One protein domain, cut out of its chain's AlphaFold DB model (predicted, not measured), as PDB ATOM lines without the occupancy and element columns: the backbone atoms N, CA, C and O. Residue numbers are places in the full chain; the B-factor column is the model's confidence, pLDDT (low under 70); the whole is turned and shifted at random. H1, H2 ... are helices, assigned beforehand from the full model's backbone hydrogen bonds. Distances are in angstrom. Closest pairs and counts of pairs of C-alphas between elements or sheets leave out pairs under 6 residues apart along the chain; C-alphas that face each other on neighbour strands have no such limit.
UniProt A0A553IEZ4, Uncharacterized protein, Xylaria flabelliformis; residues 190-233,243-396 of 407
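Overview. This is residues 190 to 233 and 243 to 396 of the 407 residues of an uncharacterized protein of Xylaria flabelliformis (UniProt A0A553IEZ4). A long helical hairpin, H6 and H7, extends from a bundle of shorter helices; H7 runs back along H6 and on into the bundle, where its residues 380 to 394 pack on H1. The bundle holds H1, H3, H4, H5 and this part of H7, up and down, each helix running against the one before it in the chain, while the short H2 sits at the bundle's edge. The printed part has 198 residues with seven named helices, H1 to H7 in order, and no named strand: the class is all helix. The whole is extended, with a radius of gyration of the C-alphas of 26.1 A and spans of 91 by 34 by 28 A, and the hairpin makes the length.

Arrangement. H1, residues 190 to 214, touches H4, residues 277 to 293, at a shallow tilt of 9 degrees, the same way; their closest C-alphas, of Ala 196 and Leu 280, are 6.2 A apart. H2, residues 220 to 227, and H3, residues 257 to 266, only just touch, with 3 pairs of C-alphas within 8 A, the closest those of Ile 227 and Ala 258 at 6.1 A. H3 and H4 form a helical hairpin, with the closest C-alphas, of Cys 264 and Glu 286, 5.4 A apart. H4 and H5, residues 297 to 310, form another, at a shallow tilt of 14 degrees; the C-alphas of Val 288 and Lys 300 come closest, 5.3 A. H6, residues 313 to 345, meets H5 only through their link. H6 and H7, residues 350 to 394, form the third hairpin, opposite ways at a shallow tilt of 12 degrees, with the closest C-alphas, of Ile 324 and Ala 368, 6.3 A apart. H7 touches H1 with residues 380 to 394 alone, the closest C-alphas being those of Ala 195 and Leu 387, 6.6 A. H1 and H6 are apart. In H1 to H6 every O i to N i+4 pair is within hydrogen-bond range, and in H7 40 of 41 are.

Along the chain. H1 begins at C-alpha 190, (-40.812, -12.689, 26.927), and is 36.0 A long. H2 measures 10.6 A, H3 14.2 A, H4 24.6 A and H5 19.8 A. H6 is 48.2 A long and ends at C-alpha 345, (-53.995, -57.689, 3.548). H7 is 66.8 A long and ends at C-alpha 394, (-35.434, -6.093, 47.598).

Size, cuts and confidence. The C-alphas farthest apart, of Pro 244 and Asn 347, are 91.7 A apart. Residues 234 to 242 are not printed, and C-alphas 233 and 243 are 23.9 A apart across this cut. Of the links that are printed whole, none is long. The pLDDT is under 70 in residues 226 to 233, 346 to 349 and 396.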
ATOM      1  N   SER A 190     -40.214 -13.581  25.926       91.94
ATOM      2  CA  SER A 190     -40.812 -12.689  26.927       91.94
ATOM      3  C   SER A 190     -40.334 -13.030  28.344       91.94
ATOM      4  O   SER A 190     -39.867 -12.140  29.055       91.94
ATOM      5  N   THR A 191     -40.336 -14.313  28.719       94.12
ATOM      6  CA  THR A 191     -39.824 -14.820  30.002       94.12
ATOM      7  C   THR A 191     -38.336 -14.517  30.168       94.12
ATOM      8  O   THR A 191     -37.899 -14.079  31.233       94.12
ATOM      9  N   MET A 192     -37.548 -14.670  29.102       94.50
ATOM     10  CA  MET A 192     -36.117 -14.347  29.116       94.50
ATOM     11  C   MET A 192     -35.855 -12.850  29.332       94.50
ATOM     12  O   MET A 192     -35.021 -12.471  30.157       94.50
ATOM     13  N   ASN A 193     -36.591 -11.986  28.631       93.12
ATOM     14  CA  ASN A 193     -36.490 -10.535  28.794       93.12
ATOM     15  C   ASN A 193     -36.968 -10.077  30.182       93.12
ATOM     16  O   ASN A 193     -36.377  -9.170  30.776       93.12
ATOM     17  N   LEU A 194     -38.005 -10.720  30.727       93.62
ATOM     18  CA  LEU A 194     -38.456 -10.488  32.097       93.62
ATOM     19  C   LEU A 194     -37.355 -10.850  33.098       93.62
ATOM     20  O   LEU A 194     -37.053 -10.046  33.978       93.62
ATOM     21  N   ALA A 195     -36.706 -12.005  32.930       96.06
ATOM     22  CA  ALA A 195     -35.589 -12.413  33.773       96.06
ATOM     23  C   ALA A 195     -34.469 -11.364  33.780       96.06
ATOM     24  O   ALA A 195     -34.039 -10.928  34.849       96.06
ATOM     25  N   ALA A 196     -34.049 -10.903  32.599       95.19
ATOM     26  CA  ALA A 196     -33.043  -9.850  32.472       95.19
ATOM     27  C   ALA A 196     -33.467  -8.554  33.183       95.19
ATOM     28  O   ALA A 196     -32.682  -7.963  33.925       95.19
ATOM     29  N   SER A 197     -34.728  -8.149  33.011       93.50
ATOM     30  CA  SER A 197     -35.286  -6.944  33.632       93.50
ATOM     31  C   SER A 197     -35.297  -7.032  35.160       93.50
ATOM     32  O   SER A 197     -34.905  -6.077  35.828       93.50
ATOM     33  N   VAL A 198     -35.688  -8.181  35.720       95.56
ATOM     34  CA  VAL A 198     -35.688  -8.427  37.171       95.56
ATOM     35  C   VAL A 198     -34.269  -8.388  37.739       95.56
ATOM     36  O   VAL A 198     -34.036  -7.745  38.762       95.56
ATOM     37  N   ILE A 199     -33.307  -9.021  37.064       96.19
ATOM     38  CA  ILE A 199     -31.896  -9.018  37.483       96.19
ATOM     39  C   ILE A 199     -31.327  -7.595  37.474       96.19
ATOM     40  O   ILE A 199     -30.686  -7.176  38.438       96.19
ATOM     41  N   LEU A 200     -31.598  -6.822  36.419       93.75
ATOM     42  CA  LEU A 200     -31.180  -5.423  36.344       93.75
ATOM     43  C   LEU A 200     -31.860  -4.566  37.415       93.75
ATOM     44  O   LEU A 200     -31.206  -3.719  38.018       93.75
ATOM     45  N   HIS A 201     -33.149  -4.785  37.682       92.88
ATOM     46  CA  HIS A 201     -33.871  -4.070  38.731       92.88
ATOM     47  C   HIS A 201     -33.256  -4.318  40.114       92.88
ATOM     48  O   HIS A 201     -32.948  -3.356  40.814       92.88
ATOM     49  N   LEU A 202     -32.976  -5.578  40.464       94.81
ATOM     50  CA  LEU A 202     -32.286  -5.949  41.702       94.81
ATOM     51  C   LEU A 202     -30.966  -5.185  41.874       94.81
ATOM     52  O   LEU A 202     -30.677  -4.646  42.941       94.81
ATOM     53  N   VAL A 203     -30.165  -5.123  40.810       93.56
ATOM     54  CA  VAL A 203     -28.869  -4.438  40.820       93.56
ATOM     55  C   VAL A 203     -29.012  -2.923  40.932       93.56
ATOM     56  O   VAL A 203     -28.221  -2.286  41.630       93.56
ATOM     57  N   ASN A 204     -30.024  -2.344  40.287       91.38
ATOM     58  CA  ASN A 204     -30.333  -0.921  40.404       91.38
ATOM     59  C   ASN A 204     -30.711  -0.556  41.840       91.38
ATOM     60  O   ASN A 204     -30.173   0.412  42.374       91.38
ATOM     61  N   GLU A 205     -31.579  -1.348  42.471       91.69
ATOM     62  CA  GLU A 205     -31.996  -1.140  43.859       91.69
ATOM     63  C   GLU A 205     -30.820  -1.280  44.826       91.69
ATOM     64  O   GLU A 205     -30.592  -0.399  45.656       91.69
ATOM     65  N   ALA A 206     -30.006  -2.329  44.681       92.00
ATOM     66  CA  ALA A 206     -28.809  -2.511  45.502       92.00
ATOM     67  C   ALA A 206     -27.819  -1.343  45.338       92.00
ATOM     68  O   ALA A 206     -27.308  -0.807  46.324       92.00
ATOM     69  N   GLY A 207     -27.591  -0.896  44.098       90.38
ATOM     70  CA  GLY A 207     -26.774   0.278  43.805       90.38
ATOM     71  C   GLY A 207     -27.335   1.549  44.443       90.38
ATOM     72  O   GLY A 207     -26.594   2.287  45.090       90.38
ATOM     73  N   TYR A 208     -28.641   1.789  44.319       88.06
ATOM     74  CA  TYR A 208     -29.326   2.947  44.897       88.06
ATOM     75  C   TYR A 208     -29.230   2.970  46.428       88.06
ATOM     76  O   TYR A 208     -28.848   3.986  47.010       88.06
ATOM     77  N   GLN A 209     -29.503   1.841  47.086       89.75
ATOM     78  CA  GLN A 209     -29.369   1.703  48.538       89.75
ATOM     79  C   GLN A 209     -27.929   1.945  48.994       89.75
ATOM     80  O   GLN A 209     -27.692   2.658  49.973       89.75
ATOM     81  N   TRP A 210     -26.957   1.394  48.262       91.12
ATOM     82  CA  TRP A 210     -25.545   1.608  48.543       91.12
ATOM     83  C   TRP A 210     -25.161   3.089  48.403       91.12
ATOM     84  O   TRP A 210     -24.549   3.656  49.312       91.12
ATOM     85  N   PHE A 211     -25.573   3.746  47.316       86.31
ATOM     86  CA  PHE A 211     -25.276   5.159  47.101       86.31
ATOM     87  C   PHE A 211     -25.944   6.061  48.140       86.31
ATOM     88  O   PHE A 211     -25.281   6.949  48.662       86.31
ATOM     89  N   ASN A 212     -27.202   5.818  48.508       86.31
ATOM     90  CA  ASN A 212     -27.869   6.589  49.560       86.31
ATOM     91  C   ASN A 212     -27.166   6.460  50.911       86.31
ATOM     92  O   ASN A 212     -27.060   7.435  51.651       86.31
ATOM     93  N   ARG A 213     -26.662   5.264  51.231       87.44
ATOM     94  CA  ARG A 213     -25.957   5.015  52.489       87.44
ATOM     95  C   ARG A 213     -24.615   5.739  52.559       87.44
ATOM     96  O   ARG A 213     -24.256   6.257  53.613       87.44
ATOM     97  N   TRP A 214     -23.852   5.730  51.470       85.31
ATOM     98  CA  TRP A 214     -22.458   6.189  51.477       85.31
ATOM     99  C   TRP A 214     -22.249   7.572  50.863       85.31
ATOM    100  O   TRP A 214     -21.227   8.201  51.122       85.31
ATOM    101  N   CYS A 215     -23.193   8.044  50.053       82.94
ATOM    102  CA  CYS A 215     -23.157   9.306  49.316       82.94
ATOM    103  C   CYS A 215     -24.536  10.014  49.348       82.94
ATOM    104  O   CYS A 215     -25.083  10.320  48.288       82.94
ATOM    105  N   PRO A 216     -25.116  10.313  50.529       79.19
ATOM    106  CA  PRO A 216     -26.497  10.810  50.657       79.19
ATOM    107  C   PRO A 216     -26.763  12.175  49.996       79.19
ATOM    108  O   PRO A 216     -27.907  12.512  49.718       79.19
ATOM    109  N   GLY A 217     -25.722  12.969  49.732       77.25
ATOM    110  CA  GLY A 217     -25.831  14.250  49.020       77.25
ATOM    111  C   GLY A 217     -25.704  14.140  47.497       77.25
ATOM    112  O   GLY A 217     -25.676  15.161  46.812       77.25
ATOM    113  N   MET A 218     -25.555  12.929  46.957       76.81
ATOM    114  CA  MET A 218     -25.309  12.729  45.535       76.81
ATOM    115  C   MET A 218     -26.620  12.695  44.750       76.81
ATOM    116  O   MET A 218     -27.543  11.956  45.084       76.81
ATOM    117  N   ASN A 219     -26.690  13.466  43.663       78.69
ATOM    118  CA  ASN A 219     -27.813  13.396  42.738       78.69
ATOM    119  C   ASN A 219     -27.725  12.097  41.923       78.69
ATOM    120  O   ASN A 219     -27.078  12.037  40.878       78.69
ATOM    121  N   LEU A 220     -28.369  11.041  42.421       71.81
ATOM    122  CA  LEU A 220     -28.312   9.710  41.814       71.81
ATOM    123  C   LEU A 220     -28.858   9.697  40.389       71.81
ATOM    124  O   LEU A 220     -28.351   8.950  39.555       71.81
ATOM    125  N   ARG A 221     -29.825  10.570  40.081       74.12
ATOM    126  CA  ARG A 221     -30.333  10.730  38.718       74.12
ATOM    127  C   ARG A 221     -29.217  11.164  37.768       74.12
ATOM    128  O   ARG A 221     -29.009  10.494  36.765       74.12
ATOM    129  N   GLU A 222     -28.465  12.207  38.120       73.69
ATOM    130  CA  GLU A 222     -27.334  12.705  37.317       73.69
ATOM    131  C   GLU A 222     -26.269  11.613  37.135       73.69
ATOM    132  O   GLU A 222     -25.778  11.395  36.030       73.69
ATOM    133  N   VAL A 223     -25.957  10.853  38.190       71.06
ATOM    134  CA  VAL A 223     -24.962   9.771  38.120       71.06
ATOM    135  C   VAL A 223     -25.408   8.654  37.178       71.06
ATOM    136  O   VAL A 223     -24.651   8.271  36.286       71.06
ATOM    137  N   PHE A 224     -26.639   8.159  37.311       70.56
ATOM    138  CA  PHE A 224     -27.149   7.103  36.437       70.56
ATOM    139  C   PHE A 224     -27.391   7.577  35.001       70.56
ATOM    140  O   PHE A 224     -27.201   6.789  34.075       70.56
ATOM    141  N   GLU A 225     -27.787   8.834  34.789       72.88
ATOM    142  CA  GLU A 225     -27.887   9.438  33.456       72.88
ATOM    143  C   GLU A 225     -26.515   9.517  32.792       72.88
ATOM    144  O   GLU A 225     -26.368   9.101  31.645       72.88
ATOM    145  N   THR A 226     -25.488   9.937  33.531       69.94
ATOM    146  CA  THR A 226     -24.147  10.083  32.960       69.94
ATOM    147  C   THR A 226     -23.475   8.738  32.683       69.94
ATOM    148  O   THR A 226     -22.740   8.609  31.706       69.94
ATOM    149  N   ILE A 227     -23.767   7.692  33.466       69.19
ATOM    150  CA  ILE A 227     -23.284   6.333  33.158       69.19
ATOM    151  C   ILE A 227     -23.848   5.824  31.815       69.19
ATOM    152  O   ILE A 227     -23.171   5.050  31.131       69.19
ATOM    153  N   ASN A 228     -25.036   6.296  31.408       63.12
ATOM    154  CA  ASN A 228     -25.703   5.887  30.166       63.12
ATOM    155  C   ASN A 228     -25.174   6.583  28.911       63.12
ATOM    156  O   ASN A 228     -25.506   6.160  27.805       63.12
ATOM    157  N   ILE A 229     -24.378   7.642  29.052       65.12
ATOM    158  CA  ILE A 229     -23.794   8.334  27.905       65.12
ATOM    159  C   ILE A 229     -22.590   7.509  27.433       65.12
ATOM    160  O   ILE A 229     -21.527   7.512  28.060       65.12
ATOM    161  N   LYS A 230     -22.781   6.757  26.342       57.81
ATOM    162  CA  LYS A 230     -21.713   6.077  25.595       57.81
ATOM    163  C   LYS A 230     -20.843   7.147  24.935       57.81
ATOM    164  O   LYS A 230     -21.292   7.773  23.986       57.81
ATOM    165  N   ASP A 231     -19.656   7.365  25.491       53.88
ATOM    166  CA  ASP A 231     -18.554   8.166  24.949       53.88
ATOM    167  C   ASP A 231     -18.931   9.454  24.206       53.88
ATOM    168  O   ASP A 231     -19.132   9.467  23.000       53.88
ATOM    169  N   ASN A 232     -18.853  10.575  24.920       42.22
ATOM    170  CA  ASN A 232     -18.252  11.783  24.366       42.22
ATOM    171  C   ASN A 232     -17.314  12.339  25.442       42.22
ATOM    172  O   ASN A 232     -17.711  12.487  26.596       42.22
ATOM    173  N   GLY A 233     -16.046  12.519  25.080       43.47
ATOM    174  CA  GLY A 233     -14.926  12.672  26.001       43.47
ATOM    175  C   GLY A 233     -15.136  13.632  27.179       43.47
ATOM    176  O   GLY A 233     -15.702  14.714  27.056       43.47
ATOM    177  N   VAL A 243     -15.628   8.157  48.617       72.88
ATOM    178  CA  VAL A 243     -16.232   6.948  49.172       72.88
ATOM    179  C   VAL A 243     -15.254   6.318  50.170       72.88
ATOM    180  O   VAL A 243     -14.104   6.056  49.813       72.88
ATOM    181  N   PRO A 244     -15.678   6.013  51.411       77.06
ATOM    182  CA  PRO A 244     -14.823   5.321  52.366       77.06
ATOM    183  C   PRO A 244     -14.328   3.970  51.813       77.06
ATOM    184  O   PRO A 244     -15.151   3.186  51.338       77.06
ATOM    185  N   PRO A 245     -13.041   3.598  51.971       77.06
ATOM    186  CA  PRO A 245     -12.530   2.295  51.523       77.06
ATOM    187  C   PRO A 245     -13.275   1.090  52.123       77.06
ATOM    188  O   PRO A 245     -13.287   0.007  51.552       77.06
ATOM    189  N   LYS A 246     -13.936   1.268  53.275       83.81
ATOM    190  CA  LYS A 246     -14.792   0.239  53.885       83.81
ATOM    191  C   LYS A 246     -16.072  -0.044  53.089       83.81
ATOM    192  O   LYS A 246     -16.580  -1.160  53.181       83.81
ATOM    193  N   ALA A 247     -16.562   0.917  52.310       78.88
ATOM    194  CA  ALA A 247     -17.816   0.822  51.566       78.88
ATOM    195  C   ALA A 247     -17.697  -0.008  50.280       78.88
ATOM    196  O   ALA A 247     -18.707  -0.507  49.795       78.88
ATOM    197  N   ILE A 248     -16.481  -0.173  49.750       83.81
ATOM    198  CA  ILE A 248     -16.223  -0.909  48.509       83.81
ATOM    199  C   ILE A 248     -15.206  -2.022  48.764       83.81
ATOM    200  O   ILE A 248     -14.337  -1.906  49.629       83.81
ATOM    201  N   ASP A 249     -15.313  -3.133  48.042       82.88
ATOM    202  CA  ASP A 249     -14.230  -4.110  47.965       82.88
ATOM    203  C   ASP A 249     -13.241  -3.739  46.853       82.88
ATOM    204  O   ASP A 249     -13.394  -4.117  45.691       82.88
ATOM    205  N   THR A 250     -12.193  -3.001  47.221       77.44
ATOM    206  CA  THR A 250     -11.143  -2.570  46.288       77.44
ATOM    207  C   THR A 250     -10.362  -3.733  45.675       77.44
ATOM    208  O   THR A 250      -9.753  -3.553  44.625       77.44
ATOM    209  N   ARG A 251     -10.410  -4.943  46.256       80.12
ATOM    210  CA  ARG A 251      -9.746  -6.133  45.692       80.12
ATOM    211  C   ARG A 251     -10.429  -6.615  44.416       80.12
ATOM    212  O   ARG A 251      -9.778  -7.191  43.548       80.12
ATOM    213  N   LEU A 252     -11.739  -6.389  44.312       71.81
ATOM    214  CA  LEU A 252     -12.550  -6.755  43.151       71.81
ATOM    215  C   LEU A 252     -12.567  -5.649  42.084       71.81
ATOM    216  O   LEU A 252     -12.921  -5.901  40.931       71.81
ATOM    217  N   MET A 253     -12.140  -4.432  42.435       70.81
ATOM    218  CA  MET A 253     -12.125  -3.285  41.533       70.81
ATOM    219  C   MET A 253     -10.909  -3.280  40.609       70.81
ATOM    220  O   MET A 253      -9.881  -2.680  40.902       70.81
ATOM    221  N   LYS A 254     -11.055  -3.899  39.434       75.12
ATOM    222  CA  LYS A 254     -10.161  -3.638  38.288       75.12
ATOM    223  C   LYS A 254     -10.555  -2.373  37.513       75.12
ATOM    224  O   LYS A 254      -9.747  -1.834  36.766       75.12
ATOM    225  N   THR A 255     -11.801  -1.928  37.672       77.31
ATOM    226  CA  THR A 255     -12.423  -0.782  36.992       77.31
ATOM    227  C   THR A 255     -13.282   0.009  37.979       77.31
ATOM    228  O   THR A 255     -13.529  -0.459  39.088       77.31
ATOM    229  N   SER A 256     -13.758   1.197  37.591       82.06
ATOM    230  CA  SER A 256     -14.667   2.002  38.421       82.06
ATOM    231  C   SER A 256     -16.039   1.329  38.607       82.06
ATOM    232  O   SER A 256     -16.457   0.519  37.778       82.06
ATOM    233  N   LEU A 257     -16.770   1.694  39.672       82.38
ATOM    234  CA  LEU A 257     -18.147   1.217  39.901       82.38
ATOM    235  C   LEU A 257     -19.081   1.584  38.741       82.38
ATOM    236  O   LEU A 257     -19.913   0.775  38.342       82.38
ATOM    237  N   ALA A 258     -18.911   2.784  38.180       82.38
ATOM    238  CA  ALA A 258     -19.660   3.251  37.017       82.38
ATOM    239  C   ALA A 258     -19.468   2.325  35.808       82.38
ATOM    240  O   ALA A 258     -20.438   1.944  35.162       82.38
ATOM    241  N   GLU A 259     -18.225   1.920  35.542       83.38
ATOM    242  CA  GLU A 259     -17.901   1.009  34.445       83.38
ATOM    243  C   GLU A 259     -18.450  -0.405  34.690       83.38
ATOM    244  O   GLU A 259     -18.994  -1.022  33.779       83.38
ATOM    245  N   MET A 260     -18.388  -0.914  35.924       86.81
ATOM    246  CA  MET A 260     -18.995  -2.209  36.272       86.81
ATOM    247  C   MET A 260     -20.519  -2.200  36.096       86.81
ATOM    248  O   MET A 260     -21.093  -3.127  35.526       86.81
ATOM    249  N   TYR A 261     -21.177  -1.138  36.555       88.00
ATOM    250  CA  TYR A 261     -22.618  -0.978  36.390       88.00
ATOM    251  C   TYR A 261     -23.007  -0.835  34.911       88.00
ATOM    252  O   TYR A 261     -23.986  -1.435  34.462       88.00
ATOM    253  N   ARG A 262     -22.209  -0.102  34.125       86.88
ATOM    254  CA  ARG A 262     -22.396   0.014  32.674       86.88
ATOM    255  C   ARG A 262     -22.354  -1.351  31.991       86.88
ATOM    256  O   ARG A 262     -23.264  -1.662  31.231       86.88
ATOM    257  N   ARG A 263     -21.379  -2.201  32.334       89.19
ATOM    258  CA  ARG A 263     -21.284  -3.570  31.797       89.19
ATOM    259  C   ARG A 263     -22.521  -4.406  32.078       89.19
ATOM    260  O   ARG A 263     -22.938  -5.137  31.189       89.19
ATOM    261  N   CYS A 264     -23.139  -4.265  33.253       89.94
ATOM    262  CA  CYS A 264     -24.408  -4.937  33.545       89.94
ATOM    263  C   CYS A 264     -25.486  -4.529  32.528       89.94
ATOM    264  O   CYS A 264     -26.165  -5.374  31.958       89.94
ATOM    265  N   ARG A 265     -25.618  -3.228  32.248       85.56
ATOM    266  CA  ARG A 265     -26.647  -2.704  31.336       85.56
ATOM    267  C   ARG A 265     -26.362  -2.960  29.860       85.56
ATOM    268  O   ARG A 265     -27.297  -3.157  29.094       85.56
ATOM    269  N   ASP A 266     -25.095  -2.977  29.465       86.06
ATOM    270  CA  ASP A 266     -24.691  -3.172  28.071       86.06
ATOM    271  C   ASP A 266     -24.984  -4.589  27.551       86.06
ATOM    272  O   ASP A 266     -25.037  -4.790  26.338       86.06
ATOM    273  N   VAL A 267     -25.190  -5.575  28.436       82.19
ATOM    274  CA  VAL A 267     -25.575  -6.937  28.021       82.19
ATOM    275  C   VAL A 267     -27.009  -6.988  27.484       82.19
ATOM    276  O   VAL A 267     -27.287  -7.783  26.587       82.19
ATOM    277  N   HIS A 268     -27.905  -6.144  28.000       79.25
ATOM    278  CA  HIS A 268     -29.293  -6.044  27.544       79.25
ATOM    279  C   HIS A 268     -29.722  -4.573  27.462       79.25
ATOM    280  O   HIS A 268     -30.326  -4.036  28.396       79.25
ATOM    281  N   PRO A 269     -29.363  -3.872  26.370       75.75
ATOM    282  CA  PRO A 269     -29.830  -2.510  26.165       75.75
ATOM    283  C   PRO A 269     -31.352  -2.499  25.977       75.75
ATOM    284  O   PRO A 269     -31.930  -3.452  25.463       75.75
ATOM    285  N   LYS A 270     -32.008  -1.398  26.368       70.44
ATOM    286  CA  LYS A 270     -33.480  -1.264  26.332       70.44
ATOM    287  C   LYS A 270     -34.101  -1.517  24.951       70.44
ATOM    288  O   LYS A 270     -35.247  -1.943  24.891       70.44
ATOM    289  N   ASP A 271     -33.336  -1.288  23.888       71.31
ATOM    290  CA  ASP A 271     -33.762  -1.459  22.495       71.31
ATOM    291  C   ASP A 271     -33.252  -2.775  21.878       71.31
ATOM    292  O   ASP A 271     -33.230  -2.933  20.660       71.31
ATOM    293  N   SER A 272     -32.770  -3.708  22.707       71.56
ATOM    294  CA  SER A 272     -32.268  -5.002  22.251       71.56
ATOM    295  C   SER A 272     -33.397  -5.934  21.830       71.56
ATOM    296  O   SER A 272     -34.438  -6.017  22.484       71.56
ATOM    297  N   ASP A 273     -33.105  -6.746  20.815       76.12
ATOM    298  CA  ASP A 273     -33.842  -7.972  20.521       76.12
ATOM    299  C   ASP A 273     -33.875  -8.923  21.733       76.12
ATOM    300  O   ASP A 273     -33.165  -8.742  22.731       76.12
ATOM    301  N   ALA A 274     -34.689  -9.976  21.614       85.56
ATOM    302  CA  ALA A 274     -34.827 -11.053  22.589       85.56
ATOM    303  C   ALA A 274     -33.477 -11.536  23.148       85.56
ATOM    304  O   ALA A 274     -32.622 -12.026  22.402       85.56
ATOM    305  N   ILE A 275     -33.314 -11.451  24.473       90.56
ATOM    306  CA  ILE A 275     -32.104 -11.931  25.141       90.56
ATOM    307  C   ILE A 275     -31.997 -13.455  25.040       90.56
ATOM    308  O   ILE A 275     -32.935 -14.197  25.338       90.56
ATOM    309  N   GLN A 276     -30.824 -13.938  24.640       91.81
ATOM    310  CA  GLN A 276     -30.527 -15.366  24.607       91.81
ATOM    311  C   GLN A 276     -29.952 -15.843  25.944       91.81
ATOM    312  O   GLN A 276     -29.339 -15.079  26.688       91.81
ATOM    313  N   PHE A 277     -30.064 -17.142  26.231       92.44
ATOM    314  CA  PHE A 277     -29.530 -17.742  27.462       92.44
ATOM    315  C   PHE A 277     -28.063 -17.396  27.767       92.44
ATOM    316  O   PHE A 277     -27.787 -16.985  28.893       92.44
ATOM    317  N   PRO A 278     -27.117 -17.486  26.811       94.00
ATOM    318  CA  PRO A 278     -25.727 -17.114  27.078       94.00
ATOM    319  C   PRO A 278     -25.568 -15.646  27.494       94.00
ATOM    320  O   PRO A 278     -24.740 -15.330  28.347       94.00
ATOM    321  N   GLN A 279     -26.379 -14.749  26.925       94.31
ATOM    322  CA  GLN A 279     -26.386 -13.334  27.291       94.31
ATOM    323  C   GLN A 279     -26.994 -13.133  28.682       94.31
ATOM    324  O   GLN A 279     -26.421 -12.399  29.479       94.31
ATOM    325  N   LEU A 280     -28.083 -13.831  29.019       95.12
ATOM    326  CA  LEU A 280     -28.677 -13.780  30.358       95.12
ATOM    327  C   LEU A 280     -27.688 -14.247  31.439       95.12
ATOM    328  O   LEU A 280     -27.549 -13.596  32.470       95.12
ATOM    329  N   LEU A 281     -26.957 -15.338  31.199       96.81
ATOM    330  CA  LEU A 281     -25.931 -15.814  32.135       96.81
ATOM    331  C   LEU A 281     -24.776 -14.816  32.271       96.81
ATOM    332  O   LEU A 281     -24.326 -14.554  33.383       96.81
ATOM    333  N   LYS A 282     -24.344 -14.207  31.160       96.31
ATOM    334  CA  LYS A 282     -23.334 -13.143  31.181       96.31
ATOM    335  C   LYS A 282     -23.808 -11.926  31.980       96.31
ATOM    336  O   LYS A 282     -23.034 -11.389  32.763       96.31
ATOM    337  N   LEU A 283     -25.062 -11.506  31.805       96.12
ATOM    338  CA  LEU A 283     -25.671 -10.427  32.585       96.12
ATOM    339  C   LEU A 283     -25.581 -10.744  34.079       96.12
ATOM    340  O   LEU A 283     -25.090  -9.926  34.851       96.12
ATOM    341  N   ILE A 284     -25.989 -11.954  34.469       97.31
ATOM    342  CA  ILE A 284     -25.898 -12.409  35.855       97.31
ATOM    343  C   ILE A 284     -24.450 -12.336  36.370       97.31
ATOM    344  O   ILE A 284     -24.226 -11.822  37.464       97.31
ATOM    345  N   ASP A 285     -23.469 -12.794  35.590       96.81
ATOM    346  CA  ASP A 285     -22.052 -12.760  35.974       96.81
ATOM    347  C   ASP A 285     -21.535 -11.331  36.218       96.81
ATOM    348  O   ASP A 285     -20.909 -11.069  37.250       96.81
ATOM    349  N   GLU A 286     -21.847 -10.381  35.331       95.62
ATOM    350  CA  GLU A 286     -21.480  -8.966  35.512       95.62
ATOM    351  C   GLU A 286     -22.152  -8.369  36.760       95.62
ATOM    352  O   GLU A 286     -21.514  -7.689  37.569       95.62
ATOM    353  N   CYS A 287     -23.431  -8.688  36.975       95.62
ATOM    354  CA  CYS A 287     -24.192  -8.254  38.141       95.62
ATOM    355  C   CYS A 287     -23.629  -8.818  39.458       95.62
ATOM    356  O   CYS A 287     -23.535  -8.095  40.451       95.62
ATOM    357  N   VAL A 288     -23.188 -10.080  39.477       96.38
ATOM    358  CA  VAL A 288     -22.523 -10.705  40.635       96.38
ATOM    359  C   VAL A 288     -21.211  -9.994  40.974       96.38
ATOM    360  O   VAL A 288     -20.917  -9.782  42.156       96.38
ATOM    361  N   ILE A 289     -20.423  -9.609  39.964       94.50
ATOM    362  CA  ILE A 289     -19.178  -8.849  40.157       94.50
ATOM    363  C   ILE A 289     -19.490  -7.479  40.767       94.50
ATOM    364  O   ILE A 289     -18.868  -7.097  41.761       94.50
ATOM    365  N   PHE A 290     -20.478  -6.771  40.216       94.44
ATOM    366  CA  PHE A 290     -20.883  -5.456  40.705       94.44
ATOM    367  C   PHE A 290     -21.389  -5.503  42.155       94.44
ATOM    368  O   PHE A 290     -20.883  -4.771  43.004       94.44
ATOM    369  N   LEU A 291     -22.306  -6.420  42.481       94.75
ATOM    370  CA  LEU A 291     -22.794  -6.613  43.855       94.75
ATOM    371  C   LEU A 291     -21.663  -7.007  44.818       94.75
ATOM    372  O   LEU A 291     -21.637  -6.573  45.970       94.75
ATOM    373  N   GLY A 292     -20.685  -7.779  44.335       93.62
ATOM    374  CA  GLY A 292     -19.461  -8.082  45.072       93.62
ATOM    375  C   GLY A 292     -18.653  -6.833  45.421       93.62
ATOM    376  O   GLY A 292     -18.239  -6.687  46.570       93.62
ATOM    377  N   ALA A 293     -18.479  -5.909  44.472       92.00
ATOM    378  CA  ALA A 293     -17.808  -4.636  44.723       92.00
ATOM    379  C   ALA A 293     -18.559  -3.796  45.773       92.00
ATOM    380  O   ALA A 293     -17.925  -3.233  46.663       92.00
ATOM    381  N   LEU A 294     -19.897  -3.791  45.742       92.12
ATOM    382  CA  LEU A 294     -20.740  -3.107  46.736       92.12
ATOM    383  C   LEU A 294     -20.781  -3.791  48.117       92.12
ATOM    384  O   LEU A 294     -21.404  -3.265  49.040       92.12
ATOM    385  N   LYS A 295     -20.130  -4.955  48.275       91.81
ATOM    386  CA  LYS A 295     -20.202  -5.829  49.462       91.81
ATOM    387  C   LYS A 295     -21.621  -6.293  49.810       91.81
ATOM    388  O   LYS A 295     -21.899  -6.639  50.957       91.81
ATOM    389  N   ASP A 296     -22.504  -6.366  48.819       93.31
ATOM    390  CA  ASP A 296     -23.853  -6.899  48.985       93.31
ATOM    391  C   ASP A 296     -23.834  -8.430  48.886       93.31
ATOM    392  O   ASP A 296     -24.114  -9.034  47.850       93.31
ATOM    393  N   THR A 297     -23.427  -9.079  49.978       93.75
ATOM    394  CA  THR A 297     -23.272 -10.541  50.029       93.75
ATOM    395  C   THR A 297     -24.598 -11.272  49.859       93.75
ATOM    396  O   THR A 297     -24.623 -12.347  49.258       93.75
ATOM    397  N   LYS A 298     -25.698 -10.683  50.341       94.81
ATOM    398  CA  LYS A 298     -27.037 -11.268  50.280       94.81
ATOM    399  C   LYS A 298     -27.512 -11.369  48.833       94.81
ATOM    400  O   LYS A 298     -27.778 -12.478  48.368       94.81
ATOM    401  N   HIS A 299     -27.585 -10.247  48.113       95.44
ATOM    402  CA  HIS A 299     -28.071 -10.259  46.732       95.44
ATOM    403  C   HIS A 299     -27.085 -10.965  45.798       95.44
ATOM    404  O   HIS A 299     -27.514 -11.696  44.909       95.44
ATOM    405  N   LYS A 300     -25.772 -10.850  46.048       96.19
ATOM    406  CA  LYS A 300     -24.751 -11.614  45.318       96.19
ATOM    407  C   LYS A 300     -24.986 -13.124  45.404       96.19
ATOM    408  O   LYS A 300     -24.982 -13.788  44.373       96.19
ATOM    409  N   THR A 301     -25.172 -13.662  46.610       96.69
ATOM    410  CA  THR A 301     -25.345 -15.114  46.816       96.69
ATOM    411  C   THR A 301     -26.621 -15.608  46.139       96.69
ATOM    412  O   THR A 301     -26.574 -16.568  45.375       96.69
ATOM    413  N   LEU A 302     -27.738 -14.896  46.323       96.38
ATOM    414  CA  LEU A 302     -29.015 -15.249  45.696       96.38
ATOM    415  C   LEU A 302     -28.932 -15.220  44.158       96.38
ATOM    416  O   LEU A 302     -29.480 -16.082  43.466       96.38
ATOM    417  N   LEU A 303     -28.200 -14.252  43.606       97.12
ATOM    418  CA  LEU A 303     -27.984 -14.143  42.170       97.12
ATOM    419  C   LEU A 303     -27.063 -15.259  41.631       97.12
ATOM    420  O   LEU A 303     -27.308 -15.782  40.544       97.12
ATOM    421  N   GLN A 304     -26.060 -15.692  42.401       97.81
ATOM    422  CA  GLN A 304     -25.230 -16.858  42.073       97.81
ATOM    423  C   GLN A 304     -26.034 -18.167  42.092       97.81
ATOM    424  O   GLN A 304     -25.875 -18.988  41.189       97.81
ATOM    425  N   GLU A 305     -26.922 -18.360  43.067       97.19
ATOM    426  CA  GLU A 305     -27.839 -19.508  43.096       97.19
ATOM    427  C   GLU A 305     -28.767 -19.512  41.872       97.19
ATOM    428  O   GLU A 305     -28.896 -20.528  41.188       97.19
ATOM    429  N   THR A 306     -29.328 -18.348  41.528       96.81
ATOM    430  CA  THR A 306     -30.174 -18.182  40.334       96.81
ATOM    431  C   THR A 306     -29.408 -18.531  39.058       96.81
ATOM    432  O   THR A 306     -29.911 -19.256  38.199       96.81
ATOM    433  N   ARG A 307     -28.152 -18.083  38.948       97.06
ATOM    434  CA  ARG A 307     -27.257 -18.432  37.837       97.06
ATOM    435  C   ARG A 307     -27.088 -19.941  37.689       97.06
ATOM    436  O   ARG A 307     -27.172 -20.467  36.579       97.06
ATOM    437  N   LEU A 308     -26.809 -20.626  38.802       96.00
ATOM    438  CA  LEU A 308     -26.601 -22.072  38.825       96.00
ATOM    439  C   LEU A 308     -27.858 -22.822  38.399       96.00
ATOM    440  O   LEU A 308     -27.732 -23.847  37.744       96.00
ATOM    441  N   MET A 309     -29.047 -22.319  38.715       95.62
ATOM    442  CA  MET A 309     -30.294 -22.901  38.221       95.62
ATOM    443  C   MET A 309     -30.475 -22.654  36.721       95.62
ATOM    444  O   MET A 309     -30.702 -23.592  35.959       95.62
ATOM    445  N   PHE A 310     -30.310 -21.409  36.268       96.25
ATOM    446  CA  PHE A 310     -30.570 -21.037  34.875       96.25
ATOM    447  C   PHE A 310     -29.617 -21.707  33.883       96.25
ATOM    448  O   PHE A 310     -30.022 -22.007  32.761       96.25
ATOM    449  N   GLN A 311     -28.372 -21.997  34.276       96.31
ATOM    450  CA  GLN A 311     -27.410 -22.646  33.379       96.31
ATOM    451  C   GLN A 311     -27.830 -24.070  32.965       96.31
ATOM    452  O   GLN A 311     -27.408 -24.547  31.913       96.31
ATOM    453  N   TRP A 312     -28.649 -24.753  33.774       95.62
ATOM    454  CA  TRP A 312     -29.088 -26.125  33.502       95.62
ATOM    455  C   TRP A 312     -30.332 -26.200  32.618       95.62
ATOM    456  O   TRP A 312     -30.620 -27.263  32.068       95.62
ATOM    457  N   ILE A 313     -31.041 -25.086  32.431       95.62
ATOM    458  CA  ILE A 313     -32.309 -25.053  31.699       95.62
ATOM    459  C   ILE A 313     -32.159 -25.515  30.243       95.62
ATOM    460  O   ILE A 313     -32.874 -26.445  29.862       95.62
ATOM    461  N   PRO A 314     -31.227 -24.974  29.429       94.88
ATOM    462  CA  PRO A 314     -31.078 -25.423  28.044       94.88
ATOM    463  C   PRO A 314     -30.767 -26.922  27.949       94.88
ATOM    464  O   PRO A 314     -31.351 -27.632  27.135       94.88
ATOM    465  N   VAL A 315     -29.907 -27.418  28.845       94.69
ATOM    466  CA  VAL A 315     -29.517 -28.834  28.902       94.69
ATOM    467  C   VAL A 315     -30.715 -29.722  29.246       94.69
ATOM    468  O   VAL A 315     -30.906 -30.762  28.617       94.69
ATOM    469  N   GLY A 316     -31.540 -29.313  30.213       95.81
ATOM    470  CA  GLY A 316     -32.752 -30.034  30.601       95.81
ATOM    471  C   GLY A 316     -33.779 -30.112  29.469       95.81
ATOM    472  O   GLY A 316     -34.285 -31.196  29.165       95.81
ATOM    473  N   LEU A 317     -34.027 -28.991  28.785       96.06
ATOM    474  CA  LEU A 317     -34.959 -28.930  27.655       96.06
ATOM    475  C   LEU A 317     -34.480 -29.779  26.471       96.06
ATOM    476  O   LEU A 317     -35.275 -30.522  25.889       96.06
ATOM    477  N   ASP A 318     -33.186 -29.738  26.144       95.88
ATOM    478  CA  ASP A 318     -32.607 -30.573  25.089       95.88
ATOM    479  C   ASP A 318     -32.664 -32.064  25.442       95.88
ATOM    480  O   ASP A 318     -33.043 -32.892  24.605       95.88
ATOM    481  N   ALA A 319     -32.362 -32.425  26.693       96.75
ATOM    482  CA  ALA A 319     -32.485 -33.799  27.168       96.75
ATOM    483  C   ALA A 319     -33.932 -34.303  27.048       96.75
ATOM    484  O   ALA A 319     -34.162 -35.400  26.524       96.75
ATOM    485  N   ARG A 320     -34.922 -33.494  27.454       97.31
ATOM    486  CA  ARG A 320     -36.341 -33.843  27.307       97.31
ATOM    487  C   ARG A 320     -36.736 -33.981  25.841       97.31
ATOM    488  O   ARG A 320     -37.355 -34.979  25.469       97.31
ATOM    489  N   LYS A 321     -36.336 -33.033  24.994       97.19
ATOM    490  CA  LYS A 321     -36.580 -33.079  23.548       97.19
ATOM    491  C   LYS A 321     -36.035 -34.364  22.925       97.19
ATOM    492  O   LYS A 321     -36.727 -34.986  22.122       97.19
ATOM    493  N   LEU A 322     -34.835 -34.805  23.305       97.12
ATOM    494  CA  LEU A 322     -34.262 -36.063  22.816       97.12
ATOM    495  C   LEU A 322     -35.091 -37.289  23.223       97.12
ATOM    496  O   LEU A 322     -35.255 -38.204  22.414       97.12
ATOM    497  N   VAL A 323     -35.621 -37.321  24.449       97.69
ATOM    498  CA  VAL A 323     -36.514 -38.399  24.909       97.69
ATOM    499  C   VAL A 323     -37.795 -38.436  24.073       97.69
ATOM    500  O   VAL A 323     -38.172 -39.505  23.588       97.69
ATOM    501  N   ILE A 324     -38.415 -37.279  23.835       97.81
ATOM    502  CA  ILE A 324     -39.630 -37.163  23.017       97.81
ATOM    503  C   ILE A 324     -39.351 -37.599  21.574       97.81
ATOM    504  O   ILE A 324     -40.088 -38.413  21.027       97.81
ATOM    505  N   LEU A 325     -38.245 -37.153  20.972       96.81
ATOM    506  CA  LEU A 325     -37.862 -37.554  19.613       96.81
ATOM    507  C   LEU A 325     -37.663 -39.069  19.480       96.81
ATOM    508  O   LEU A 325     -38.044 -39.651  18.464       96.81
ATOM    509  N   LYS A 326     -37.079 -39.727  20.490       97.44
ATOM    510  CA  LYS A 326     -36.952 -41.194  20.509       97.44
ATOM    511  C   LYS A 326     -38.318 -41.879  20.552       97.44
ATOM    512  O   LYS A 326     -38.492 -42.881  19.863       97.44
ATOM    513  N   ARG A 327     -39.265 -41.340  21.329       97.88
ATOM    514  CA  ARG A 327     -40.647 -41.838  21.395       97.88
ATOM    515  C   ARG A 327     -41.345 -41.687  20.044       97.88
ATOM    516  O   ARG A 327     -41.730 -42.687  19.463       97.88
ATOM    517  N   VAL A 328     -41.345 -40.479  19.482       97.12
ATOM    518  CA  VAL A 328     -41.945 -40.172  18.172       97.12
ATOM    519  C   VAL A 328     -41.420 -41.089  17.071       97.12
ATOM    520  O   VAL A 328     -42.196 -41.588  16.266       97.12
ATOM    521  N   ARG A 329     -40.105 -41.347  17.024       96.62
ATOM    522  CA  ARG A 329     -39.532 -42.276  16.033       96.62
ATOM    523  C   ARG A 329     -40.082 -43.692  16.177       96.62
ATOM    524  O   ARG A 329     -40.333 -44.328  15.162       96.62
ATOM    525  N   ARG A 330     -40.250 -44.175  17.410       97.00
ATOM    526  CA  ARG A 330     -40.834 -45.492  17.681       97.00
ATOM    527  C   ARG A 330     -42.304 -45.527  17.267       97.00
ATOM    528  O   ARG A 330     -42.685 -46.416  16.518       97.00
ATOM    529  N   ASP A 331     -43.080 -44.530  17.677       96.94
ATOM    530  CA  ASP A 331     -44.514 -44.449  17.386       96.94
ATOM    531  C   ASP A 331     -44.769 -44.374  15.866       96.94
ATOM    532  O   ASP A 331     -45.680 -45.015  15.342       96.94
ATOM    533  N   LEU A 332     -43.924 -43.639  15.129       95.69
ATOM    534  CA  LEU A 332     -43.972 -43.577  13.665       95.69
ATOM    535  C   LEU A 332     -43.586 -44.904  13.002       95.69
ATOM    536  O   LEU A 332     -44.213 -45.287  12.018       95.69
ATOM    537  N   GLU A 333     -42.572 -45.599  13.518       95.06
ATOM    538  CA  GLU A 333     -42.162 -46.915  13.017       95.06
ATOM    539  C   GLU A 333     -43.284 -47.946  13.205       95.06
ATOM    540  O   GLU A 333     -43.665 -48.627  12.255       95.06
ATOM    541  N   GLU A 334     -43.887 -48.000  14.395       95.31
ATOM    542  CA  GLU A 334     -45.036 -48.863  14.687       95.31
ATOM    543  C   GLU A 334     -46.226 -48.539  13.769       95.31
ATOM    544  O   GLU A 334     -46.825 -49.438  13.171       95.31
ATOM    545  N   LEU A 335     -46.535 -47.252  13.576       94.69
ATOM    546  CA  LEU A 335     -47.595 -46.811  12.668       94.69
ATOM    547  C   LEU A 335     -47.316 -47.214  11.208       94.69
ATOM    548  O   LEU A 335     -48.225 -47.667  10.508       94.69
ATOM    549  N   ASN A 336     -46.073 -47.073  10.744       92.75
ATOM    550  CA  ASN A 336     -45.664 -47.461   9.393       92.75
ATOM    551  C   ASN A 336     -45.761 -48.980   9.186       92.75
ATOM    552  O   ASN A 336     -46.239 -49.427   8.140       92.75
ATOM    553  N   GLN A 337     -45.390 -49.780  10.188       92.00
ATOM    554  CA  GLN A 337     -45.540 -51.238  10.155       92.00
ATOM    555  C   GLN A 337     -47.014 -51.660  10.086       92.00
ATOM    556  O   GLN A 337     -47.377 -52.501   9.257       92.00
ATOM    557  N   LEU A 338     -47.883 -51.037  10.892       91.00
ATOM    558  CA  LEU A 338     -49.330 -51.278  10.849       91.00
ATOM    559  C   LEU A 338     -49.922 -50.931   9.478       91.00
ATOM    560  O   LEU A 338     -50.725 -51.695   8.937       91.00
ATOM    561  N   TYR A 339     -49.497 -49.812   8.888       89.38
ATOM    562  CA  TYR A 339     -49.939 -49.384   7.564       89.38
ATOM    563  C   TYR A 339     -49.504 -50.359   6.460       89.38
ATOM    564  O   TYR A 339     -50.327 -50.774   5.641       89.38
ATOM    565  N   LYS A 340     -48.241 -50.808   6.481       88.12
ATOM    566  CA  LYS A 340     -47.722 -51.835   5.560       88.12
ATOM    567  C   LYS A 340     -48.534 -53.130   5.634       88.12
ATOM    568  O   LYS A 340     -48.907 -53.681   4.599       88.12
ATOM    569  N   HIS A 341     -48.835 -53.598   6.844       86.88
ATOM    570  CA  HIS A 341     -49.639 -54.803   7.052       86.88
ATOM    571  C   HIS A 341     -51.088 -54.629   6.565       86.88
ATOM    572  O   HIS A 341     -51.657 -55.547   5.973       86.88
ATOM    573  N   ALA A 342     -51.689 -53.451   6.767       85.69
ATOM    574  CA  ALA A 342     -53.038 -53.147   6.294       85.69
ATOM    575  C   ALA A 342     -53.130 -53.120   4.757       85.69
ATOM    576  O   ALA A 342     -54.068 -53.689   4.199       85.69
ATOM    577  N   ILE A 343     -52.144 -52.531   4.068       84.44
ATOM    578  CA  ILE A 343     -52.078 -52.548   2.596       84.44
ATOM    579  C   ILE A 343     -51.893 -53.975   2.074       84.44
ATOM    580  O   ILE A 343     -52.573 -54.376   1.135       84.44
ATOM    581  N   GLY A 344     -51.003 -54.760   2.689       80.19
ATOM    582  CA  GLY A 344     -50.723 -56.130   2.246       80.19
ATOM    583  C   GLY A 344     -51.921 -57.082   2.347       80.19
ATOM    584  O   GLY A 344     -51.994 -58.048   1.593       80.19
ATOM    585  N   ASN A 345     -52.869 -56.803   3.247       75.25
ATOM    586  CA  ASN A 345     -53.995 -57.689   3.548       75.25
ATOM    587  C   ASN A 345     -55.346 -57.239   2.973       75.25
ATOM    588  O   ASN A 345     -56.331 -57.964   3.132       75.25
ATOM    589  N   SER A 346     -55.444 -56.058   2.355       60.69
ATOM    590  CA  SER A 346     -56.738 -55.470   1.999       60.69
ATOM    591  C   SER A 346     -56.860 -55.100   0.515       60.69
ATOM    592  O   SER A 346     -55.983 -54.470  -0.060       60.69
ATOM    593  N   ASN A 347     -58.006 -55.444  -0.093       62.75
ATOM    594  CA  ASN A 347     -58.504 -54.852  -1.350       62.75
ATOM    595  C   ASN A 347     -59.228 -53.510  -1.081       62.75
ATOM    596  O   ASN A 347     -60.104 -53.111  -1.847       62.75
ATOM    597  N   VAL A 348     -58.959 -52.880   0.068       59.47
ATOM    598  CA  VAL A 348     -59.654 -51.674   0.536       59.47
ATOM    599  C   VAL A 348     -59.171 -50.465  -0.262       59.47
ATOM    600  O   VAL A 348     -58.018 -50.398  -0.685       59.47
ATOM    601  N   GLU A 349     -60.086 -49.522  -0.473       62.69
ATOM    602  CA  GLU A 349     -59.862 -48.254  -1.161       62.69
ATOM    603  C   GLU A 349     -58.643 -47.527  -0.562       62.69
ATOM    604  O   GLU A 349     -58.605 -47.170   0.616       62.69
ATOM    605  N   CYS A 350     -57.597 -47.382  -1.377       74.38
ATOM    606  CA  CYS A 350     -56.248 -47.002  -0.948       74.38
ATOM    607  C   CYS A 350     -56.168 -45.590  -0.334       74.38
ATOM    608  O   CYS A 350     -55.233 -45.294   0.417       74.38
ATOM    609  N   ASP A 351     -57.125 -44.721  -0.658       81.56
ATOM    610  CA  ASP A 351     -57.072 -43.301  -0.313       81.56
ATOM    611  C   ASP A 351     -57.528 -43.015   1.126       81.56
ATOM    612  O   ASP A 351     -56.839 -42.275   1.828       81.56
ATOM    613  N   ASP A 352     -58.588 -43.668   1.619       85.31
ATOM    614  CA  ASP A 352     -59.071 -43.497   3.005       85.31
ATOM    615  C   ASP A 352     -58.024 -43.972   4.030       85.31
ATOM    616  O   ASP A 352     -57.682 -43.279   4.992       85.31
ATOM    617  N   LEU A 353     -57.400 -45.126   3.766       85.44
ATOM    618  CA  LEU A 353     -56.316 -45.650   4.604       85.44
ATOM    619  C   LEU A 353     -55.107 -44.711   4.646       85.44
ATOM    620  O   LEU A 353     -54.464 -44.570   5.688       85.44
ATOM    621  N   LYS A 354     -54.780 -44.077   3.517       86.62
ATOM    622  CA  LYS A 354     -53.665 -43.134   3.415       86.62
ATOM    623  C   LYS A 354     -53.964 -41.832   4.152       86.62
ATOM    624  O   LYS A 354     -53.091 -41.347   4.867       86.62
ATOM    625  N   GLN A 355     -55.179 -41.300   4.025       89.44
ATOM    626  CA  GLN A 355     -55.604 -40.124   4.779       89.44
ATOM    627  C   GLN A 355     -55.522 -40.392   6.287       89.44
ATOM    628  O   GLN A 355     -54.873 -39.646   7.019       89.44
ATOM    629  N   LYS A 356     -56.077 -41.518   6.745       90.31
ATOM    630  CA  LYS A 356     -56.034 -41.917   8.156       90.31
ATOM    631  C   LYS A 356     -54.608 -42.105   8.683       90.31
ATOM    632  O   LYS A 356     -54.326 -41.797   9.842       90.31
ATOM    633  N   HIS A 357     -53.699 -42.620   7.851       90.56
ATOM    634  CA  HIS A 357     -52.278 -42.736   8.190       90.56
ATOM    635  C   HIS A 357     -51.629 -41.360   8.374       90.56
ATOM    636  O   HIS A 357     -50.973 -41.138   9.390       90.56
ATOM    637  N   GLN A 358     -51.887 -40.414   7.468       91.88
ATOM    638  CA  GLN A 358     -51.380 -39.041   7.577       91.88
ATOM    639  C   GLN A 358     -51.922 -38.315   8.816       91.88
ATOM    640  O   GLN A 358     -51.153 -37.706   9.558       91.88
ATOM    641  N   GLU A 359     -53.219 -38.428   9.099       94.12
ATOM    642  CA  GLU A 359     -53.833 -37.847  10.301       94.12
ATOM    643  C   GLU A 359     -53.183 -38.385  11.585       94.12
ATOM    644  O   GLU A 359     -52.884 -37.627  12.510       94.12
ATOM    645  N   ARG A 360     -52.887 -39.690  11.628       95.56
ATOM    646  CA  ARG A 360     -52.170 -40.317  12.749       95.56
ATOM    647  C   ARG A 360     -50.732 -39.812  12.875       95.56
ATOM    648  O   ARG A 360     -50.299 -39.552  13.994       95.56
ATOM    649  N   GLN A 361     -50.006 -39.639  11.767       95.06
ATOM    650  CA  GLN A 361     -48.650 -39.072  11.786       95.06
ATOM    651  C   GLN A 361     -48.642 -37.658  12.376       95.06
ATOM    652  O   GLN A 361     -47.816 -37.356  13.238       95.06
ATOM    653  N   LEU A 362     -49.591 -36.812  11.965       95.69
ATOM    654  CA  LEU A 362     -49.736 -35.458  12.502       95.69
ATOM    655  C   LEU A 362     -50.110 -35.470  13.985       95.69
ATOM    656  O   LEU A 362     -49.505 -34.742  14.768       95.69
ATOM    657  N   SER A 363     -51.026 -36.354  14.388       97.31
ATOM    658  CA  SER A 363     -51.406 -36.520  15.792       97.31
ATOM    659  C   SER A 363     -50.212 -36.879  16.684       97.31
ATOM    660  O   SER A 363     -50.125 -36.367  17.797       97.31
ATOM    661  N   ILE A 364     -49.278 -37.717  16.211       97.38
ATOM    662  CA  ILE A 364     -48.051 -38.057  16.957       97.38
ATOM    663  C   ILE A 364     -47.178 -36.809  17.163       97.38
ATOM    664  O   ILE A 364     -46.646 -36.591  18.254       97.38
ATOM    665  N   LEU A 365     -47.027 -35.970  16.133       97.00
ATOM    666  CA  LEU A 365     -46.256 -34.729  16.243       97.00
ATOM    667  C   LEU A 365     -46.929 -33.707  17.164       97.00
ATOM    668  O   LEU A 365     -46.238 -32.997  17.895       97.00
ATOM    669  N   ASP A 366     -48.257 -33.630  17.154       96.81
ATOM    670  CA  ASP A 366     -49.019 -32.735  18.028       96.81
ATOM    671  C   ASP A 366     -48.931 -33.139  19.492       96.81
ATOM    672  O   ASP A 366     -48.709 -32.295  20.366       96.81
ATOM    673  N   GLU A 367     -49.010 -34.439  19.765       97.50
ATOM    674  CA  GLU A 367     -48.795 -34.967  21.106       97.50
ATOM    675  C   GLU A 367     -47.368 -34.679  21.592       97.50
ATOM    676  O   GLU A 367     -47.169 -34.239  22.724       97.50
ATOM    677  N   ALA A 368     -46.371 -34.846  20.720       97.44
ATOM    678  CA  ALA A 368     -44.978 -34.547  21.033       97.44
ATOM    679  C   ALA A 368     -44.737 -33.059  21.336       97.44
ATOM    680  O   ALA A 368     -44.001 -32.734  22.270       97.44
ATOM    681  N   ASN A 369     -45.351 -32.154  20.565       96.69
ATOM    682  CA  ASN A 369     -45.283 -30.715  20.831       96.69
ATOM    683  C   ASN A 369     -45.955 -30.366  22.160       96.69
ATOM    684  O   ASN A 369     -45.399 -29.592  22.933       96.69
ATOM    685  N   THR A 370     -47.107 -30.974  22.450       97.12
ATOM    686  CA  THR A 370     -47.827 -30.772  23.714       97.12
ATOM    687  C   THR A 370     -46.997 -31.239  24.911       97.12
ATOM    688  O   THR A 370     -46.881 -30.517  25.897       97.12
ATOM    689  N   ASP A 371     -46.362 -32.411  24.822       96.94
ATOM    690  CA  ASP A 371     -45.493 -32.949  25.878       96.94
ATOM    691  C   ASP A 371     -44.280 -32.036  26.140       96.94
ATOM    692  O   ASP A 371     -43.947 -31.727  27.288       96.94
ATOM    693  N   LEU A 372     -43.641 -31.533  25.076       96.94
ATOM    694  CA  LEU A 372     -42.533 -30.590  25.225       96.94
ATOM    695  C   LEU A 372     -42.995 -29.239  25.793       96.94
ATOM    696  O   LEU A 372     -42.299 -28.676  26.637       96.94
ATOM    697  N   ASP A 373     -44.155 -28.732  25.369       96.31
ATOM    698  CA  ASP A 373     -44.724 -27.471  25.856       96.31
ATOM    699  C   ASP A 373     -45.073 -27.529  27.348       96.31
ATOM    700  O   ASP A 373     -44.772 -26.590  28.085       96.31
ATOM    701  N   ILE A 374     -45.635 -28.647  27.823       96.50
ATOM    702  CA  ILE A 374     -45.881 -28.870  29.255       96.50
ATOM    703  C   ILE A 374     -44.570 -28.754  30.034       96.50
ATOM    704  O   ILE A 374     -44.499 -28.016  31.014       96.50
ATOM    705  N   HIS A 375     -43.518 -29.437  29.575       96.12
ATOM    706  CA  HIS A 375     -42.224 -29.390  30.249       96.12
ATOM    707  C   HIS A 375     -41.600 -27.989  30.215       96.12
ATOM    708  O   HIS A 375     -41.086 -27.524  31.230       96.12
ATOM    709  N   ARG A 376     -41.694 -27.290  29.076       96.38
ATOM    710  CA  ARG A 376     -41.245 -25.901  28.947       96.38
ATOM    711  C   ARG A 376     -41.937 -25.001  29.967       96.38
ATOM    712  O   ARG A 376     -41.252 -24.293  30.694       96.38
ATOM    713  N   LYS A 377     -43.266 -25.074  30.072       96.25
ATOM    714  CA  LYS A 377     -44.050 -24.281  31.033       96.25
ATOM    715  C   LYS A 377     -43.669 -24.572  32.482       96.25
ATOM    716  O   LYS A 377     -43.622 -23.652  33.295       96.25
ATOM    717  N   THR A 378     -43.379 -25.830  32.820       96.50
ATOM    718  CA  THR A 378     -42.862 -26.182  34.153       96.50
ATOM    719  C   THR A 378     -41.546 -25.463  34.438       96.50
ATOM    720  O   THR A 378     -41.425 -24.811  35.471       96.50
ATOM    721  N   VAL A 379     -40.600 -25.502  33.498       96.25
ATOM    722  CA  VAL A 379     -39.313 -24.810  33.645       96.25
ATOM    723  C   VAL A 379     -39.493 -23.291  33.724       96.25
ATOM    724  O   VAL A 379     -38.860 -22.645  34.552       96.25
ATOM    725  N   GLU A 380     -40.378 -22.705  32.916       96.12
ATOM    726  CA  GLU A 380     -40.701 -21.272  32.982       96.12
ATOM    727  C   GLU A 380     -41.285 -20.880  34.342       96.12
ATOM    728  O   GLU A 380     -40.900 -19.858  34.905       96.12
ATOM    729  N   THR A 381     -42.154 -21.715  34.912       96.44
ATOM    730  CA  THR A 381     -42.711 -21.500  36.257       96.44
ATOM    731  C   THR A 381     -41.605 -21.521  37.313       96.44
ATOM    732  O   THR A 381     -41.523 -20.612  38.134       96.44
ATOM    733  N   GLU A 382     -40.691 -22.494  37.246       95.88
ATOM    734  CA  GLU A 382     -39.538 -22.552  38.152       95.88
ATOM    735  C   GLU A 382     -38.624 -21.327  37.998       95.88
ATOM    736  O   GLU A 382     -38.139 -20.786  38.994       95.88
ATOM    737  N   MET A 383     -38.402 -20.851  36.766       96.44
ATOM    738  CA  MET A 383     -37.665 -19.607  36.532       96.44
ATOM    739  C   MET A 383     -38.348 -18.426  37.220       96.44
ATOM    740  O   MET A 383     -37.682 -17.674  37.930       96.44
ATOM    741  N   LEU A 384     -39.660 -18.273  37.035       96.25
ATOM    742  CA  LEU A 384     -40.438 -17.195  37.645       96.25
ATOM    743  C   LEU A 384     -40.388 -17.253  39.176       96.25
ATOM    744  O   LEU A 384     -40.241 -16.212  39.810       96.25
ATOM    745  N   ASP A 385     -40.415 -18.441  39.777       96.19
ATOM    746  CA  ASP A 385     -40.268 -18.599  41.226       96.19
ATOM    747  C   ASP A 385     -38.913 -18.084  41.731       96.19
ATOM    748  O   ASP A 385     -38.837 -17.423  42.771       96.19
ATOM    749  N   TRP A 386     -37.831 -18.331  40.988       96.12
ATOM    750  CA  TRP A 386     -36.516 -17.768  41.307       96.12
ATOM    751  C   TRP A 386     -36.470 -16.249  41.143       96.12
ATOM    752  O   TRP A 386     -35.923 -15.556  42.003       96.12
ATOM    753  N   LEU A 387     -37.091 -15.713  40.093       95.81
ATOM    754  CA  LEU A 387     -37.201 -14.266  39.896       95.81
ATOM    755  C   LEU A 387     -38.023 -13.600  41.008       95.81
ATOM    756  O   LEU A 387     -37.628 -12.556  41.521       95.81
ATOM    757  N   ASN A 388     -39.107 -14.232  41.454       95.00
ATOM    758  CA  ASN A 388     -39.912 -13.757  42.578       95.00
ATOM    759  C   ASN A 388     -39.114 -13.752  43.885       95.00
ATOM    760  O   ASN A 388     -39.214 -12.801  44.657       95.00
ATOM    761  N   LYS A 389     -38.266 -14.763  44.126       94.88
ATOM    762  CA  LYS A 389     -37.340 -14.758  45.274       94.88
ATOM    763  C   LYS A 389     -36.352 -13.591  45.206       94.88
ATOM    764  O   LYS A 389     -36.084 -12.978  46.240       94.88
ATOM    765  N   LEU A 390     -35.828 -13.269  44.017       94.25
ATOM    766  CA  LEU A 390     -34.959 -12.101  43.816       94.25
ATOM    767  C   LEU A 390     -35.705 -10.796  44.125       94.25
ATOM    768  O   LEU A 390     -35.194  -9.983  44.891       94.25
ATOM    769  N   LEU A 391     -36.923 -10.617  43.610       93.44
ATOM    770  CA  LEU A 391     -37.736  -9.421  43.870       93.44
ATOM    771  C   LEU A 391     -38.123  -9.288  45.347       93.44
ATOM    772  O   LEU A 391     -37.875  -8.259  45.960       93.44
ATOM    773  N   ALA A 392     -38.615 -10.348  45.984       93.19
ATOM    774  CA  ALA A 392     -38.959 -10.317  47.407       93.19
ATOM    775  C   ALA A 392     -37.748 -10.001  48.311       93.19
ATOM    776  O   ALA A 392     -37.898  -9.591  49.466       93.19
ATOM    777  N   SER A 393     -36.525 -10.201  47.809       90.88
ATOM    778  CA  SER A 393     -35.312  -9.856  48.541       90.88
ATOM    779  C   SER A 393     -35.039  -8.347  48.591       90.88
ATOM    780  O   SER A 393     -34.400  -7.918  49.560       90.88
ATOM    781  N   THR A 394     -35.569  -7.561  47.641       86.00
ATOM    782  CA  THR A 394     -35.434  -6.093  47.598       86.00
ATOM    783  C   THR A 394     -36.450  -5.374  48.484       86.00
ATOM    784  O   THR A 394     -36.152  -4.298  48.994       86.00
ATOM    785  N   GLU A 395     -37.608  -5.984  48.761       77.81
ATOM    786  CA  GLU A 395     -38.735  -5.351  49.470       77.81
ATOM    787  C   GLU A 395     -38.556  -5.181  50.998       77.81
ATOM    788  O   GLU A 395     -39.483  -4.774  51.700       77.81
ATOM    789  N   LYS A 396     -37.379  -5.463  51.577       64.06
ATOM    790  CA  LYS A 396     -37.219  -5.472  53.046       64.06
ATOM    791  C   LYS A 396     -36.629  -4.194  53.652       64.06
ATOM    792  O   LYS A 396     -35.420  -4.006  53.664       64.06
TER     793      LYS A 396